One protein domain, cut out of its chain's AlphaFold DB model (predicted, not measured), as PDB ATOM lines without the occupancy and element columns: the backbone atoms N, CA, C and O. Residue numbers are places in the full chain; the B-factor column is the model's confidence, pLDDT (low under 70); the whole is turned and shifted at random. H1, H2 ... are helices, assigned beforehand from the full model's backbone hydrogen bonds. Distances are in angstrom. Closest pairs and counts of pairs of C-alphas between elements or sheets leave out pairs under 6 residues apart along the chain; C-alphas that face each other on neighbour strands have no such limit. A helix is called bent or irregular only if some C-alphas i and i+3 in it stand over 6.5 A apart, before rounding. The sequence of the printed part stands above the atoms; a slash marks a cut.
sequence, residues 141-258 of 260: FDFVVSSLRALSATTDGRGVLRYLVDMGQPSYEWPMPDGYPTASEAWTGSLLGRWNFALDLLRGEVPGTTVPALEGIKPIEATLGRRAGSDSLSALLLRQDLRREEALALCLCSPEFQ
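Overview. This is residues 141 to 258 of the 260 residues of the protein "DUF1800 family protein" of Armatimonadetes bacterium (UniProt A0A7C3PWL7). One long, kinked helix, H3, runs through the domain; the short helices H2 and H6 pack on its part after the kink, and H1 lies close by near the middle. H4, H5 and H7 gather near H6 toward one end, while at the other end a long loop swings out, with residues 174 to 179 sticking out. The printed part has 118 residues with seven named helices, H1 to H7 in chain order, and no named strand; the class is all helix, with 65 residues in the helices. It is compact, with a radius of gyration of the C-alphas of 14.8 A, yet elongated in outline, spanning 46 by 30 by 21 A.

Arrangement. Begin with the hub, H3, residues 184 to 203, which touches three helices and has a kink of 54 degrees near residue 191; it is irregular, with C-alphas 189 and 192 8.0 A apart. Its residues 195 to 203 touch H6, residues 244 to 252, at a shallow tilt of 12 degrees, opposite ways; the closest C-alphas, of Ala 198 and Ala 249, are 5.2 A apart. Its residues 193 to 197 touch H2, residues 158 to 166, closest at the C-alphas of Gly 193 and Asp 166, 6.1 A; the two form a helical hairpin at a steep tilt of 38 degrees, only just past shallow. H1, residues 141 to 150, only just touches H3 residues 194 to 198, with 3 pairs of C-alphas within 8 A, the closest those of Ser 147 and Ala 198 at 7.6 A. Farther out, H5, residues 233 to 237, touches H6, with the closest C-alphas, of Ser 234 and Cys 251, 5.0 A apart. H4, residues 220 to 227, only just touches H7, residues 255 to 258, with 3 pairs of C-alphas within 8 A, the closest those of Leu 224 and Phe 257 at 6.0 A. H3 and H4 are apart. In H1, H5 and H6 every O i to N i+4 pair is within hydrogen-bond range, against 3 of 5 in H2, 11 of 16 in H3 and 1 of 4 in H4, where 2 of 5 O i to N i+3 pairs are; H7 is too short for an O i to N i+4 pair.

Along the chain. Find C-alpha 184 at (44.723, 17.112, 16.325); from there H3 runs 29.1 A to C-alpha 203. H1 starts at C-alpha 141, (33.332, 21.392, 10.685), and measures 14.0 A; H2 measures 13.7 A, H6 12.5 A, H5 6.1 A and H7 4.9 A. H4, 11.8 A long, is irregular: C-alphas 223 and 226 are 9.1 A apart. H7 ends at C-alpha 258, (43.573, 21.437, 5.503).

Size, cuts and confidence. Look to the C-alphas of Pro 177 and Asp 241 for the two farthest apart, 49.0 A. The links from H2 to H3 and from H3 to H4 are long, and residues 154 to 155 pair briefly with 209 to 210, antiparallel. The printed part has no cut. Confidence is low, with pLDDT under 70, at residues 214 to 240; the mean of the printed part is 82.4.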
ATOM      1  N   PHE A 141      34.209  20.223  10.727       94.50
ATOM      2  CA  PHE A 141      33.332  21.392  10.685       94.50
ATOM      3  C   PHE A 141      34.041  22.646  10.155       94.50
ATOM      4  O   PHE A 141      33.530  23.316   9.259       94.50
ATOM      5  N   ASP A 142      35.244  22.942  10.663       93.00
ATOM      6  CA  ASP A 142      36.049  24.085  10.212       93.00
ATOM      7  C   ASP A 142      36.414  23.926   8.719       93.00
ATOM      8  O   ASP A 142      36.338  24.887   7.951       93.00
ATOM      9  N   PHE A 143      36.760  22.707   8.284       93.75
ATOM     10  CA  PHE A 143      37.065  22.388   6.887       93.75
ATOM     11  C   PHE A 143      35.862  22.626   5.969       93.75
ATOM     12  O   PHE A 143      35.975  23.377   4.997       93.75
ATOM     13  N   VAL A 144      34.700  22.075   6.314       95.31
ATOM     14  CA  VAL A 144      33.450  22.241   5.564       95.31
ATOM     15  C   VAL A 144      33.061  23.714   5.443       95.31
ATOM     16  O   VAL A 144      32.877  24.217   4.335       95.31
ATOM     17  N   VAL A 145      33.000  24.440   6.566       93.94
ATOM     18  CA  VAL A 145      32.621  25.862   6.571       93.94
ATOM     19  C   VAL A 145      33.625  26.694   5.776       93.94
ATOM     20  O   VAL A 145      33.228  27.574   5.012       93.94
ATOM     21  N   SER A 146      34.925  26.416   5.915       91.75
ATOM     22  CA  SER A 146      35.951  27.125   5.147       91.75
ATOM     23  C   SER A 146      35.860  26.840   3.645       91.75
ATOM     24  O   SER A 146      36.037  27.771   2.866       91.75
ATOM     25  N   SER A 147      35.504  25.618   3.234       92.12
ATOM     26  CA  SER A 147      35.312  25.240   1.823       92.12
ATOM     27  C   SER A 147      34.121  25.963   1.206       92.12
ATOM     28  O   SER A 147      34.244  26.576   0.146       92.12
ATOM     29  N   LEU A 148      32.984  25.978   1.912       92.88
ATOM     30  CA  LEU A 148      31.795  26.719   1.489       92.88
ATOM     31  C   LEU A 148      32.107  28.214   1.339       92.88
ATOM     32  O   LEU A 148      31.743  28.826   0.340       92.88
ATOM     33  N   ARG A 149      32.842  28.802   2.292       90.31
ATOM     34  CA  ARG A 149      33.255  30.213   2.225       90.31
ATOM     35  C   ARG A 149      34.243  30.487   1.091       90.31
ATOM     36  O   ARG A 149      34.090  31.498   0.415       90.31
ATOM     37  N   ALA A 150      35.227  29.613   0.884       85.88
ATOM     38  CA  ALA A 150      36.230  29.745  -0.174       85.88
ATOM     39  C   ALA A 150      35.578  29.770  -1.561       85.88
ATOM     40  O   ALA A 150      35.931  30.588  -2.405       85.88
ATOM     41  N   LEU A 151      34.576  28.914  -1.760       87.50
ATOM     42  CA  LEU A 151      33.838  28.801  -3.013       87.50
ATOM     43  C   LEU A 151      32.633  29.748  -3.104       87.50
ATOM     44  O   LEU A 151      31.925  29.730  -4.104       87.50
ATOM     45  N   SER A 152      32.385  30.575  -2.081       88.81
ATOM     46  CA  SER A 152      31.177  31.412  -1.980       88.81
ATOM     47  C   SER A 152      29.874  30.614  -2.164       88.81
ATOM     48  O   SER A 152      28.903  31.106  -2.738       88.81
ATOM     49  N   ALA A 153      29.866  29.367  -1.690       91.38
ATOM     50  CA  ALA A 153      28.735  28.463  -1.786       91.38
ATOM     51  C   ALA A 153      27.589  28.897  -0.862       91.38
ATOM     52  O   ALA A 153      27.803  29.384   0.252       91.38
ATOM     53  N   THR A 154      26.363  28.654  -1.306       94.56
ATOM     54  CA  THR A 154      25.139  28.797  -0.507       94.56
ATOM     55  C   THR A 154      24.606  27.413  -0.164       94.56
ATOM     56  O   THR A 154      24.712  26.505  -0.981       94.56
ATOM     57  N   THR A 155      24.086  27.211   1.048       96.00
ATOM     58  CA  THR A 155      23.575  25.903   1.481       96.00
ATOM     59  C   THR A 155      22.429  26.050   2.479       96.00
ATOM     60  O   THR A 155      22.439  26.975   3.293       96.00
ATOM     61  N   ASP A 156      21.465  25.128   2.446       95.12
ATOM     62  CA  ASP A 156      20.464  24.948   3.511       95.12
ATOM     63  C   ASP A 156      20.997  24.125   4.707       95.12
ATOM     64  O   ASP A 156      20.308  23.950   5.713       95.12
ATOM     65  N   GLY A 157      22.230  23.613   4.587       92.94
ATOM     66  CA  GLY A 157      22.959  22.845   5.590       92.94
ATOM     67  C   GLY A 157      22.656  21.345   5.613       92.94
ATOM     68  O   GLY A 157      23.479  20.582   6.115       92.94
ATOM     69  N   ARG A 158      21.535  20.873   5.053       93.19
ATOM     70  CA  ARG A 158      21.076  19.482   5.242       93.19
ATOM     71  C   ARG A 158      21.998  18.461   4.586       93.19
ATOM     72  O   ARG A 158      22.364  17.480   5.229       93.19
ATOM     73  N   GLY A 159      22.391  18.699   3.333       94.62
ATOM     74  CA  GLY A 159      23.316  17.816   2.614       94.62
ATOM     75  C   GLY A 159      24.706  17.785   3.250       94.62
ATOM     76  O   GLY A 159      25.343  16.740   3.324       94.62
ATOM     77  N   VAL A 160      25.141  18.921   3.795       95.56
ATOM     78  CA  VAL A 160      26.462  19.096   4.408       95.56
ATOM     79  C   VAL A 160      26.613  18.301   5.713       95.56
ATOM     80  O   VAL A 160      27.687  17.764   5.982       95.56
ATOM     81  N   LEU A 161      25.544  18.175   6.511       95.06
ATOM     82  CA  LEU A 161      25.579  17.435   7.781       95.06
ATOM     83  C   LEU A 161      25.983  15.962   7.607       95.06
ATOM     84  O   LEU A 161      26.659  15.424   8.481       95.06
ATOM     85  N   ARG A 162      25.634  15.322   6.480       94.50
ATOM     86  CA  ARG A 162      26.041  13.934   6.188       94.50
ATOM     87  C   ARG A 162      27.562  13.788   6.180       94.50
ATOM     88  O   ARG A 162      28.086  12.901   6.840       94.50
ATOM     89  N   TYR A 163      28.264  14.703   5.524       96.12
ATOM     90  CA  TYR A 163      29.723  14.666   5.447       96.12
ATOM     91  C   TYR A 163      30.379  14.863   6.817       96.12
ATOM     92  O   TYR A 163      31.425  14.282   7.092       96.12
ATOM     93  N   LEU A 164      29.764  15.651   7.704       95.81
ATOM     94  CA  LEU A 164      30.245  15.792   9.079       95.81
ATOM     95  C   LEU A 164      30.123  14.485   9.871       95.81
ATOM     96  O   LEU A 164      31.042  14.158  10.618       95.81
ATOM     97  N   VAL A 165      29.040  13.724   9.675       94.62
ATOM     98  CA  VAL A 165      28.888  12.371  10.240       94.62
ATOM     99  C   VAL A 165      29.995  11.458   9.706       94.62
ATOM    100  O   VAL A 165      30.703  10.838  10.495       94.62
ATOM    101  N   ASP A 166      30.196  11.437   8.387       93.81
ATOM    102  CA  ASP A 166      31.175  10.558   7.730       93.81
ATOM    103  C   ASP A 166      32.626  10.893   8.125       93.81
ATOM    104  O   ASP A 166      33.493  10.023   8.154       93.81
ATOM    105  N   MET A 167      32.894  12.154   8.478       95.00
ATOM    106  CA  MET A 167      34.184  12.616   8.999       95.00
ATOM    107  C   MET A 167      34.323  12.503  10.527       95.00
ATOM    108  O   MET A 167      35.341  12.934  11.072       95.00
ATOM    109  N   GLY A 168      33.329  11.949  11.230       93.44
ATOM    110  CA  GLY A 168      33.381  11.702  12.675       93.44
ATOM    111  C   GLY A 168      33.089  12.917  13.565       93.44
ATOM    112  O   GLY A 168      33.388  12.886  14.757       93.44
ATOM    113  N   GLN A 169      32.502  13.989  13.023       95.19
ATOM    114  CA  GLN A 169      32.096  15.180  13.781       95.19
ATOM    115  C   GLN A 169      30.610  15.544  13.571       95.19
ATOM    116  O   GLN A 169      30.312  16.655  13.121       95.19
ATOM    117  N   PRO A 170      29.654  14.648  13.874       94.69
ATOM    118  CA  PRO A 170      28.233  14.968  13.755       94.69
ATOM    119  C   PRO A 170      27.832  16.192  14.604       94.69
ATOM    120  O   PRO A 170      28.362  16.455  15.680       94.69
ATOM    121  N   SER A 171      26.915  17.023  14.111       91.88
ATOM    122  CA  SER A 171      26.579  18.274  14.808       91.88
ATOM    123  C   SER A 171      25.707  18.004  16.033       91.88
ATOM    124  O   SER A 171      24.630  17.441  15.895       91.88
ATOM    125  N   TYR A 172      26.141  18.463  17.212       90.12
ATOM    126  CA  TYR A 172      25.437  18.293  18.497       90.12
ATOM    127  C   TYR A 172      25.262  16.840  18.973       90.12
ATOM    128  O   TYR A 172      24.443  16.580  19.848       90.12
ATOM    129  N   GLU A 173      26.055  15.906  18.448       93.69
ATOM    130  CA  GLU A 173      25.946  14.476  18.776       93.69
ATOM    131  C   GLU A 173      27.135  13.949  19.597       93.69
ATOM    132  O   GLU A 173      27.293  12.741  19.766       93.69
ATOM    133  N   TRP A 174      27.984  14.832  20.131       92.62
ATOM    134  CA  TRP A 174      29.029  14.402  21.057       92.62
ATOM    135  C   TRP A 174      28.397  13.979  22.392       92.62
ATOM    136  O   TRP A 174      27.748  14.808  23.034       92.62
ATOM    137  N   PRO A 175      28.554  12.714  22.820       89.88
ATOM    138  CA  PRO A 175      27.810  12.186  23.961       89.88
ATOM    139  C   PRO A 175      28.351  12.684  25.304       89.88
ATOM    140  O   PRO A 175      27.618  12.737  26.290       89.88
ATOM    141  N   MET A 176      29.639  13.020  25.353       89.75
ATOM    142  CA  MET A 176      30.308  13.413  26.585       89.75
ATOM    143  C   MET A 176      30.125  14.920  26.847       89.75
ATOM    144  O   MET A 176      30.064  15.723  25.916       89.75
ATOM    145  N   PRO A 177      30.039  15.352  28.115       86.56
ATOM    146  CA  PRO A 177      29.801  16.756  28.467       86.56
ATOM    147  C   PRO A 177      31.029  17.667  28.273       86.56
ATOM    148  O   PRO A 177      30.969  18.855  28.585       86.56
ATOM    149  N   ASP A 178      32.149  17.121  27.804       86.19
ATOM    150  CA  ASP A 178      33.413  17.818  27.540       86.19
ATOM    151  C   ASP A 178      33.507  18.396  26.117       86.19
ATOM    152  O   ASP A 178      34.338  19.269  25.854       86.19
ATOM    153  N   GLY A 179      32.605  17.980  25.224       89.12
ATOM    154  CA  GLY A 179      32.577  18.412  23.831       89.12
ATOM    155  C   GLY A 179      33.663  17.763  22.968       89.12
ATOM    156  O   GLY A 179      34.553  17.062  23.439       89.12
ATOM    157  N   TYR A 180      33.583  18.007  21.658       91.62
ATOM    158  CA  TYR A 180      34.524  17.437  20.695       91.62
ATOM    159  C   TYR A 180      35.988  17.776  21.025       91.62
ATOM    160  O   TYR A 180      36.285  18.952  21.280       91.62
ATOM    161  N   PRO A 181      36.916  16.804  20.916       89.44
ATOM    162  CA  PRO A 181      38.315  17.002  21.264       89.44
ATOM    163  C   PRO A 181      38.952  18.120  20.433       89.44
ATOM    164  O   PRO A 181      38.682  18.296  19.240       89.44
ATOM    165  N   THR A 182      39.817  18.898  21.078       83.12
ATOM    166  CA  THR A 182      40.619  19.948  20.433       83.12
ATOM    167  C   THR A 182      41.911  19.406  19.832       83.12
ATOM    168  O   THR A 182      42.392  19.979  18.858       83.12
ATOM    169  N   ALA A 183      42.426  18.305  20.384       85.00
ATOM    170  CA  ALA A 183      43.658  17.648  19.968       85.00
ATOM    171  C   ALA A 183      43.583  17.159  18.513       85.00
ATOM    172  O   ALA A 183      42.552  16.650  18.058       85.00
ATOM    173  N   SER A 184      44.676  17.335  17.774       84.81
ATOM    174  CA  SER A 184      44.723  17.112  16.325       84.81
ATOM    175  C   SER A 184      44.618  15.635  15.955       84.81
ATOM    176  O   SER A 184      44.037  15.295  14.924       84.81
ATOM    177  N   GLU A 185      45.136  14.760  16.814       87.62
ATOM    178  CA  GLU A 185      45.188  13.306  16.655       87.62
ATOM    179  C   GLU A 185      43.797  12.736  16.374       87.62
ATOM    180  O   GLU A 185      43.639  11.913  15.469       87.62
ATOM    181  N   ALA A 186      42.781  13.255  17.072       88.81
ATOM    182  CA  ALA A 186      41.383  12.855  16.932       88.81
ATOM    183  C   ALA A 186      40.807  13.096  15.523       88.81
ATOM    184  O   ALA A 186      39.791  12.504  15.165       88.81
ATOM    185  N   TRP A 187      41.443  13.946  14.711       88.88
ATOM    186  CA  TRP A 187      40.907  14.414  13.429       88.88
ATOM    187  C   TRP A 187      41.697  13.942  12.205       88.88
ATOM    188  O   TRP A 187      41.283  14.199  11.068       88.88
ATOM    189  N   THR A 188      42.801  13.225  12.416       84.19
ATOM    190  CA  THR A 188      43.713  12.770  11.351       84.19
ATOM    191  C   THR A 188      43.094  11.730  10.408       84.19
ATOM    192  O   THR A 188      43.402  11.724   9.219       84.19
ATOM    193  N   GLY A 189      42.155  10.908  10.889       86.31
ATOM    194  CA  GLY A 189      41.506   9.841  10.110       86.31
ATOM    195  C   GLY A 189      40.419  10.289   9.121       86.31
ATOM    196  O   GLY A 189      39.801   9.448   8.477       86.31
ATOM    197  N   SER A 190      40.159  11.593   8.983       89.75
ATOM    198  CA  SER A 190      39.017  12.119   8.208       89.75
ATOM    199  C   SER A 190      39.316  12.420   6.729       89.75
ATOM    200  O   SER A 190      38.445  12.925   6.023       89.75
ATOM    201  N   LEU A 191      40.525  12.123   6.234       88.75
ATOM    202  CA  LEU A 191      41.010  12.608   4.932       88.75
ATOM    203  C   LEU A 191      40.142  12.175   3.736       88.75
ATOM    204  O   LEU A 191      39.809  13.009   2.899       88.75
ATOM    205  N   LEU A 192      39.721  10.907   3.683       91.00
ATOM    206  CA  LEU A 192      38.868  10.406   2.597       91.00
ATOM    207  C   LEU A 192      37.515  11.136   2.548       91.00
ATOM    208  O   LEU A 192      37.077  11.554   1.479       91.00
ATOM    209  N   GLY A 193      36.877  11.341   3.705       93.38
ATOM    210  CA  GLY A 193      35.605  12.068   3.789       93.38
ATOM    211  C   GLY A 193      35.731  13.519   3.321       93.38
ATOM    212  O   GLY A 193      34.831  14.042   2.666       93.38
ATOM    213  N   ARG A 194      36.884  14.150   3.574       93.44
ATOM    214  CA  ARG A 194      37.178  15.507   3.094       93.44
ATOM    215  C   ARG A 194      37.321  15.574   1.582       93.44
ATOM    216  O   ARG A 194      36.828  16.522   0.978       93.44
ATOM    217  N   TRP A 195      37.978  14.583   0.983       91.38
ATOM    218  CA  TRP A 195      38.133  14.497  -0.469       91.38
ATOM    219  C   TRP A 195      36.792  14.284  -1.165       91.38
ATOM    220  O   TRP A 195      36.487  15.004  -2.112       91.38
ATOM    221  N   ASN A 196      35.975  13.362  -0.649       94.31
ATOM    222  CA  ASN A 196      34.626  13.133  -1.164       94.31
ATOM    223  C   ASN A 196      33.791  14.417  -1.083       94.31
ATOM    224  O   ASN A 196      33.236  14.846  -2.086       94.31
ATOM    225  N   PHE A 197      33.798  15.102   0.066       95.81
ATOM    226  CA  PHE A 197      33.095  16.377   0.206       95.81
ATOM    227  C   PHE A 197      33.569  17.437  -0.798       95.81
ATOM    228  O   PHE A 197      32.742  18.098  -1.418       95.81
ATOM    229  N   ALA A 198      34.883  17.616  -0.966       93.44
ATOM    230  CA  ALA A 198      35.427  18.614  -1.885       93.44
ATOM    231  C   ALA A 198      35.027  18.341  -3.345       93.44
ATOM    232  O   ALA A 198      34.649  19.269  -4.062       93.44
ATOM    233  N   LEU A 199      35.085  17.075  -3.772       91.19
ATOM    234  CA  LEU A 199      34.695  16.654  -5.118       91.19
ATOM    235  C   LEU A 199      33.195  16.843  -5.352       91.19
ATOM    236  O   LEU A 199      32.812  17.490  -6.328       91.19
ATOM    237  N   ASP A 200      32.359  16.340  -4.447       94.56
ATOM    238  CA  ASP A 200      30.903  16.418  -4.571       94.56
ATOM    239  C   ASP A 200      30.430  17.879  -4.532       94.56
ATOM    240  O   ASP A 200      29.531  18.275  -5.275       94.56
ATOM    241  N   LEU A 201      31.066  18.725  -3.710       94.31
ATOM    242  CA  LEU A 201      30.744  20.150  -3.621       94.31
ATOM    243  C   LEU A 201      30.976  20.864  -4.958       94.31
ATOM    244  O   LEU A 201      30.121  21.633  -5.395       94.31
ATOM    245  N   LEU A 202      32.104  20.601  -5.619       90.25
ATOM    246  CA  LEU A 202      32.451  21.228  -6.900       90.25
ATOM    247  C   LEU A 202      31.697  20.634  -8.090       90.25
ATOM    248  O   LEU A 202      31.510  21.324  -9.090       90.25
ATOM    249  N   ARG A 203      31.212  19.395  -7.975       90.50
ATOM    250  CA  ARG A 203      30.292  18.785  -8.945       90.50
ATOM    251  C   ARG A 203      28.838  19.228  -8.765       90.50
ATOM    252  O   ARG A 203      28.009  18.925  -9.617       90.50
ATOM    253  N   GLY A 204      28.522  19.945  -7.684       91.75
ATOM    254  CA  GLY A 204      27.146  20.319  -7.348       91.75
ATOM    255  C   GLY A 204      26.297  19.132  -6.878       91.75
ATOM    256  O   GLY A 204      25.077  19.157  -7.001       91.75
ATOM    257  N   GLU A 205      26.940  18.090  -6.352       95.19
ATOM    258  CA  GLU A 205      26.313  16.840  -5.908       95.19
ATOM    259  C   GLU A 205      25.907  16.883  -4.426       95.19
ATOM    260  O   GLU A 205      25.155  16.025  -3.969       95.19
ATOM    261  N   VAL A 206      26.333  17.908  -3.675       96.62
ATOM    262  CA  VAL A 206      25.900  18.128  -2.286       96.62
ATOM    263  C   VAL A 206      24.464  18.681  -2.270       96.62
ATOM    264  O   VAL A 206      24.244  19.825  -2.681       96.62
ATOM    265  N   PRO A 207      23.469  17.941  -1.740       96.31
ATOM    266  CA  PRO A 207      22.077  18.385  -1.760       96.31
ATOM    267  C   PRO A 207      21.863  19.707  -1.019       96.31
ATOM    268  O   PRO A 207      22.477  19.963   0.020       96.31
ATOM    269  N   GLY A 208      20.971  20.546  -1.555       95.44
ATOM    270  CA  GLY A 208      20.631  21.841  -0.957       95.44
ATOM    271  C   GLY A 208      21.784  22.848  -0.960       95.44
ATOM    272  O   GLY A 208      21.708  23.844  -0.247       95.44
ATOM    273  N   THR A 209      22.848  22.591  -1.731       96.56
ATOM    274  CA  THR A 209      24.046  23.432  -1.811       96.56
ATOM    275  C   THR A 209      24.289  23.879  -3.247       96.56
ATOM    276  O   THR A 209      24.129  23.113  -4.190       96.56
ATOM    277  N   THR A 210      24.665  25.140  -3.431       93.50
ATOM    278  CA  THR A 210      24.946  25.726  -4.742       93.50
ATOM    279  C   THR A 210      26.251  26.499  -4.688       93.50
ATOM    280  O   THR A 210      26.412  27.400  -3.862       93.50
ATOM    281  N   VAL A 211      27.167  26.159  -5.588       90.00
ATOM    282  CA  VAL A 211      28.411  26.894  -5.821       90.00
ATOM    283  C   VAL A 211      28.186  27.831  -7.017       90.00
ATOM    284  O   VAL A 211      27.698  27.368  -8.050       90.00
ATOM    285  N   PRO A 212      28.467  29.142  -6.903       84.81
ATOM    286  CA  PRO A 212      28.357  30.065  -8.030       84.81
ATOM    287  C   PRO A 212      29.329  29.693  -9.158       84.81
ATOM    288  O   PRO A 212      30.303  28.972  -8.947       84.81
ATOM    289  N   ALA A 213      29.088  30.227 -10.360       74.88
ATOM    290  CA  ALA A 213      29.977  30.017 -11.499       74.88
ATOM    291  C   ALA A 213      31.429  30.375 -11.134       74.88
ATOM    292  O   ALA A 213      31.712  31.453 -10.602       74.88
ATOM    293  N   LEU A 214      32.353  29.458 -11.443       68.12
ATOM    294  CA  LEU A 214      33.744  29.502 -10.981       68.12
ATOM    295  C   LEU A 214      34.518  30.738 -11.479       68.12
ATOM    296  O   LEU A 214      35.576  31.058 -10.943       68.12
ATOM    297  N   GLU A 215      33.993  31.450 -12.481       58.00
ATOM    298  CA  GLU A 215      34.553  32.677 -13.061       58.00
ATOM    299  C   GLU A 215      34.685  33.831 -12.053       58.00
ATOM    300  O   GLU A 215      35.589  34.650 -12.196       58.00
ATOM    301  N   GLY A 216      33.845  33.867 -11.009       51.91
ATOM    302  CA  GLY A 216      33.851  34.911  -9.974       51.91
ATOM    303  C   GLY A 216      34.522  34.526  -8.650       51.91
ATOM    304  O   GLY A 216      34.542  35.333  -7.719       51.91
ATOM    305  N   ILE A 217      35.047  33.302  -8.526       58.12
ATOM    306  CA  ILE A 217      35.658  32.832  -7.278       58.12
ATOM    307  C   ILE A 217      37.032  33.489  -7.131       58.12
ATOM    308  O   ILE A 217      37.902  33.331  -7.991       58.12
ATOM    309  N   LYS A 218      37.227  34.241  -6.034       56.91
ATOM    310  CA  LYS A 218      38.545  34.782  -5.667       56.91
ATOM    311  C   LYS A 218      39.564  33.640  -5.711       56.91
ATOM    312  O   LYS A 218      39.222  32.563  -5.224       56.91
ATOM    313  N   PRO A 219      40.783  33.851  -6.243       58.84
ATOM    314  CA  PRO A 219      41.789  32.798  -6.307       58.84
ATOM    315  C   PRO A 219      41.853  32.083  -4.962       58.84
ATOM    316  O   PRO A 219      41.922  32.744  -3.924       58.84
ATOM    317  N   ILE A 220      41.781  30.751  -4.956       58.09
ATOM    318  CA  ILE A 220      41.877  29.983  -3.708       58.09
ATOM    319  C   ILE A 220      43.171  30.349  -2.964       58.09
ATOM    320  O   ILE A 220      43.168  30.418  -1.745       58.09
ATOM    321  N   GLU A 221      44.205  30.766  -3.702       52.97
ATOM    322  CA  GLU A 221      45.429  31.440  -3.247       52.97
ATOM    323  C   GLU A 221      45.171  32.593  -2.254       52.97
ATOM    324  O   GLU A 221      45.829  32.681  -1.221       52.97
ATOM    325  N   ALA A 222      44.159  33.434  -2.490       53.56
ATOM    326  CA  ALA A 222      43.751  34.500  -1.572       53.56
ATOM    327  C   ALA A 222      43.067  33.967  -0.296       53.56
ATOM    328  O   ALA A 222      43.052  34.655   0.725       53.56
ATOM    329  N   THR A 223      42.508  32.754  -0.344       56.34
ATOM    330  CA  THR A 223      41.862  32.068   0.793       56.34
ATOM    331  C   THR A 223      42.845  31.199   1.590       56.34
ATOM    332  O   THR A 223      42.659  31.011   2.789       56.34
ATOM    333  N   LEU A 224      43.913  30.718   0.948       55.94
ATOM    334  CA  LEU A 224      45.017  29.958   1.548       55.94
ATOM    335  C   LEU A 224      45.971  30.841   2.384       55.94
ATOM    336  O   LEU A 224      46.786  30.333   3.156       55.94
ATOM    337  N   GLY A 225      45.853  32.169   2.276       55.81
ATOM    338  CA  GLY A 225      46.620  33.132   3.070       55.81
ATOM    339  C   GLY A 225      48.124  33.132   2.757       55.81
ATOM    340  O   GLY A 225      48.564  32.638   1.725       55.81
ATOM    341  N   ARG A 226      48.942  33.684   3.669       52.00
ATOM    342  CA  ARG A 226      50.411  33.823   3.499       52.00
ATOM    343  C   ARG A 226      51.173  32.497   3.339       52.00
ATOM    344  O   ARG A 226      52.356  32.538   3.022       52.00
ATOM    345  N   ARG A 227      50.538  31.345   3.585       56.09
ATOM    346  CA  ARG A 227      51.174  30.019   3.492       56.09
ATOM    347  C   ARG A 227      51.090  29.400   2.096       56.09
ATOM    348  O   ARG A 227      51.816  28.450   1.825       56.09
ATOM    349  N   ALA A 228      50.296  29.972   1.191       52.53
ATOM    350  CA  ALA A 228      50.403  29.687  -0.235       52.53
ATOM    351  C   ALA A 228      51.588  30.466  -0.829       52.53
ATOM    352  O   ALA A 228      51.429  31.540  -1.406       52.53
ATOM    353  N   GLY A 229      52.799  29.941  -0.646       54.22
ATOM    354  CA  GLY A 229      53.953  30.381  -1.433       54.22
ATOM    355  C   GLY A 229      53.785  30.022  -2.916       54.22
ATOM    356  O   GLY A 229      52.944  29.193  -3.279       54.22
ATOM    357  N   SER A 230      54.621  30.608  -3.776       52.25
ATOM    358  CA  SER A 230      54.659  30.321  -5.223       52.25
ATOM    359  C   SER A 230      54.936  28.850  -5.566       52.25
ATOM    360  O   SER A 230      54.599  28.420  -6.667       52.25
ATOM    361  N   ASP A 231      55.501  28.098  -4.615       54.03
ATOM    362  CA  ASP A 231      55.860  26.678  -4.731       54.03
ATOM    363  C   ASP A 231      54.870  25.753  -3.995       54.03
ATOM    364  O   ASP A 231      55.152  24.576  -3.773       54.03
ATOM    365  N   SER A 232      53.712  26.276  -3.578       65.50
ATOM    366  CA  SER A 232      52.682  25.476  -2.907       65.50
ATOM    367  C   SER A 232      52.113  24.394  -3.831       65.50
ATOM    368  O   SER A 232      52.004  24.581  -5.049       65.50
ATOM    369  N   LEU A 233      51.688  23.266  -3.248       64.19
ATOM    370  CA  LEU A 233      51.078  22.162  -4.002       64.19
ATOM    371  C   LEU A 233      49.859  22.672  -4.785       64.19
ATOM    372  O   LEU A 233      49.667  22.328  -5.946       64.19
ATOM    373  N   SER A 234      49.086  23.568  -4.168       63.78
ATOM    374  CA  SER A 234      47.953  24.248  -4.800       63.78
ATOM    375  C   SER A 234      48.346  25.018  -6.066       63.78
ATOM    376  O   SER A 234      47.687  24.869  -7.093       63.78
ATOM    377  N   ALA A 235      49.437  25.791  -6.033       61.75
ATOM    378  CA  ALA A 235      49.912  26.548  -7.194       61.75
ATOM    379  C   ALA A 235      50.427  25.635  -8.324       61.75
ATOM    380  O   ALA A 235      50.275  25.958  -9.502       61.75
ATOM    381  N   LEU A 236      51.010  24.482  -7.982       62.47
ATOM    382  CA  LEU A 236      51.450  23.477  -8.956       62.47
ATOM    383  C   LEU A 236      50.271  22.742  -9.607       62.47
ATOM    384  O   LEU A 236      50.303  22.482 -10.808       62.47
ATOM    385  N   LEU A 237      49.229  22.436  -8.832       65.62
ATOM    386  CA  LEU A 237      48.027  21.743  -9.302       65.62
ATOM    387  C   LEU A 237      47.180  22.608 -10.240       65.62
ATOM    388  O   LEU A 237      46.690  22.107 -11.247       65.62
ATOM    389  N   LEU A 238      47.078  23.915  -9.971       65.06
ATOM    390  CA  LEU A 238      46.400  24.873 -10.856       65.06
ATOM    391  C   LEU A 238      47.089  25.046 -12.222       65.06
ATOM    392  O   LEU A 238      46.494  25.610 -13.136       65.06
ATOM    393  N   ARG A 239      48.340  24.586 -12.366       65.75
ATOM    394  CA  ARG A 239      49.121  24.648 -13.615       65.75
ATOM    395  C   ARG A 239      49.044  23.369 -14.453       65.75
ATOM    396  O   ARG A 239      49.649  23.322 -15.520       65.75
ATOM    397  N   GLN A 240      48.360  22.335 -13.967       69.81
ATOM    398  CA  GLN A 240      48.159  21.086 -14.701       69.81
ATOM    399  C   GLN A 240      46.979  21.203 -15.673       69.81
ATOM    400  O   GLN A 240      46.089  22.029 -15.479       69.81
ATOM    401  N   ASP A 241      46.952  20.344 -16.695       74.62
ATOM    402  CA  ASP A 241      45.855  20.244 -17.670       74.62
ATOM    403  C   ASP A 241      44.648  19.503 -17.059       74.62
ATOM    404  O   ASP A 241      44.312  18.374 -17.414       74.62
ATOM    405  N   LEU A 242      44.064  20.110 -16.025       73.12
ATOM    406  CA  LEU A 242      42.907  19.613 -15.285       73.12
ATOM    407  C   LEU A 242      41.693  20.492 -15.570       73.12
ATOM    408  O   LEU A 242      41.818  21.700 -15.793       73.12
ATOM    409  N   ARG A 243      40.489  19.916 -15.471       77.50
ATOM    410  CA  ARG A 243      39.279  20.744 -15.436       77.50
ATOM    411  C   ARG A 243      39.324  21.638 -14.202       77.50
ATOM    412  O   ARG A 243      39.844  21.251 -13.151       77.50
ATOM    413  N   ARG A 244      38.760  22.840 -14.307       75.38
ATOM    414  CA  ARG A 244      38.830  23.848 -13.239       75.38
ATOM    415  C   ARG A 244      38.226  23.338 -11.927       75.38
ATOM    416  O   ARG A 244      38.760  23.630 -10.861       75.38
ATOM    417  N   GLU A 245      37.158  22.550 -12.005       77.69
ATOM    418  CA  GLU A 245      36.518  21.884 -10.867       77.69
ATOM    419  C   GLU A 245      37.480  20.913 -10.169       77.69
ATOM    420  O   GLU A 245      37.579  20.902  -8.947       77.69
ATOM    421  N   GLU A 246      38.224  20.118 -10.937       78.31
ATOM    422  CA  GLU A 246      39.168  19.130 -10.405       78.31
ATOM    423  C   GLU A 246      40.367  19.819  -9.755       78.31
ATOM    424  O   GLU A 246      40.765  19.455  -8.649       78.31
ATOM    425  N   ALA A 247      40.891  20.867 -10.393       77.50
ATOM    426  CA  ALA A 247      41.985  21.653  -9.841       77.50
ATOM    427  C   ALA A 247      41.584  22.318  -8.508       77.50
ATOM    428  O   ALA A 247      42.326  22.241  -7.528       77.50
ATOM    429  N   LEU A 248      40.379  22.895  -8.428       80.19
ATOM    430  CA  LEU A 248      39.856  23.483  -7.191       80.19
ATOM    431  C   LEU A 248      39.595  22.437  -6.101       80.19
ATOM    432  O   LEU A 248      39.864  22.709  -4.930       80.19
ATOM    433  N   ALA A 249      39.110  21.247  -6.464       83.31
ATOM    434  CA  ALA A 249      38.887  20.169  -5.504       83.31
ATOM    435  C   ALA A 249      40.216  19.739  -4.884       83.31
ATOM    436  O   ALA A 249      40.323  19.620  -3.665       83.31
ATOM    437  N   LEU A 250      41.261  19.602  -5.704       80.00
ATOM    438  CA  LEU A 250      42.600  19.279  -5.225       80.00
ATOM    439  C   LEU A 250      43.201  20.397  -4.361       80.00
ATOM    440  O   LEU A 250      43.878  20.092  -3.380       80.00
ATOM    441  N   CYS A 251      42.908  21.670  -4.646       81.50
ATOM    442  CA  CYS A 251      43.281  22.775  -3.762       81.50
ATOM    443  C   CYS A 251      42.590  22.687  -2.392       81.50
ATOM    444  O   CYS A 251      43.242  22.894  -1.375       81.50
ATOM    445  N   LEU A 252      41.299  22.335  -2.323       86.00
ATOM    446  CA  LEU A 252      40.634  22.087  -1.033       86.00
ATOM    447  C   LEU A 252      41.250  20.887  -0.296       86.00
ATOM    448  O   LEU A 252      41.302  20.859   0.934       86.00
ATOM    449  N   CYS A 253      41.747  19.898  -1.032       83.56
ATOM    450  CA  CYS A 253      42.413  18.719  -0.483       83.56
ATOM    451  C   CYS A 253      43.877  18.962  -0.079       83.56
ATOM    452  O   CYS A 253      44.487  18.071   0.517       83.56
ATOM    453  N   SER A 254      44.447  20.130  -0.383       82.81
ATOM    454  CA  SER A 254      45.864  20.411  -0.165       82.81
ATOM    455  C   SER A 254      46.185  20.649   1.320       82.81
ATOM    456  O   SER A 254      45.338  21.175   2.051       82.81
ATOM    457  N   PRO A 255      47.402  20.324   1.800       81.00
ATOM    458  CA  PRO A 255      47.799  20.581   3.188       81.00
ATOM    459  C   PRO A 255      47.568  22.034   3.624       81.00
ATOM    460  O   PRO A 255      47.068  22.286   4.718       81.00
ATOM    461  N   GLU A 256      47.843  22.989   2.733       81.06
ATOM    462  CA  GLU A 256      47.666  24.420   2.977       81.06
ATOM    463  C   GLU A 256      46.201  24.780   3.268       81.06
ATOM    464  O   GLU A 256      45.933  25.646   4.099       81.06
ATOM    465  N   PHE A 257      45.242  24.097   2.632       84.75
ATOM    466  CA  PHE A 257      43.823  24.282   2.923       84.75
ATOM    467  C   PHE A 257      43.357  23.467   4.133       84.75
ATOM    468  O   PHE A 257      42.447  23.885   4.849       84.75
ATOM    469  N   GLN A 258      43.956  22.307   4.390       85.06
ATOM    470  CA  GLN A 258      43.573  21.437   5.503       85.06
ATOM    471  C   GLN A 258      43.943  22.011   6.873       85.06
ATOM    472  O   GLN A 258      43.388  21.586   7.890       85.06
TER     473      GLN A 258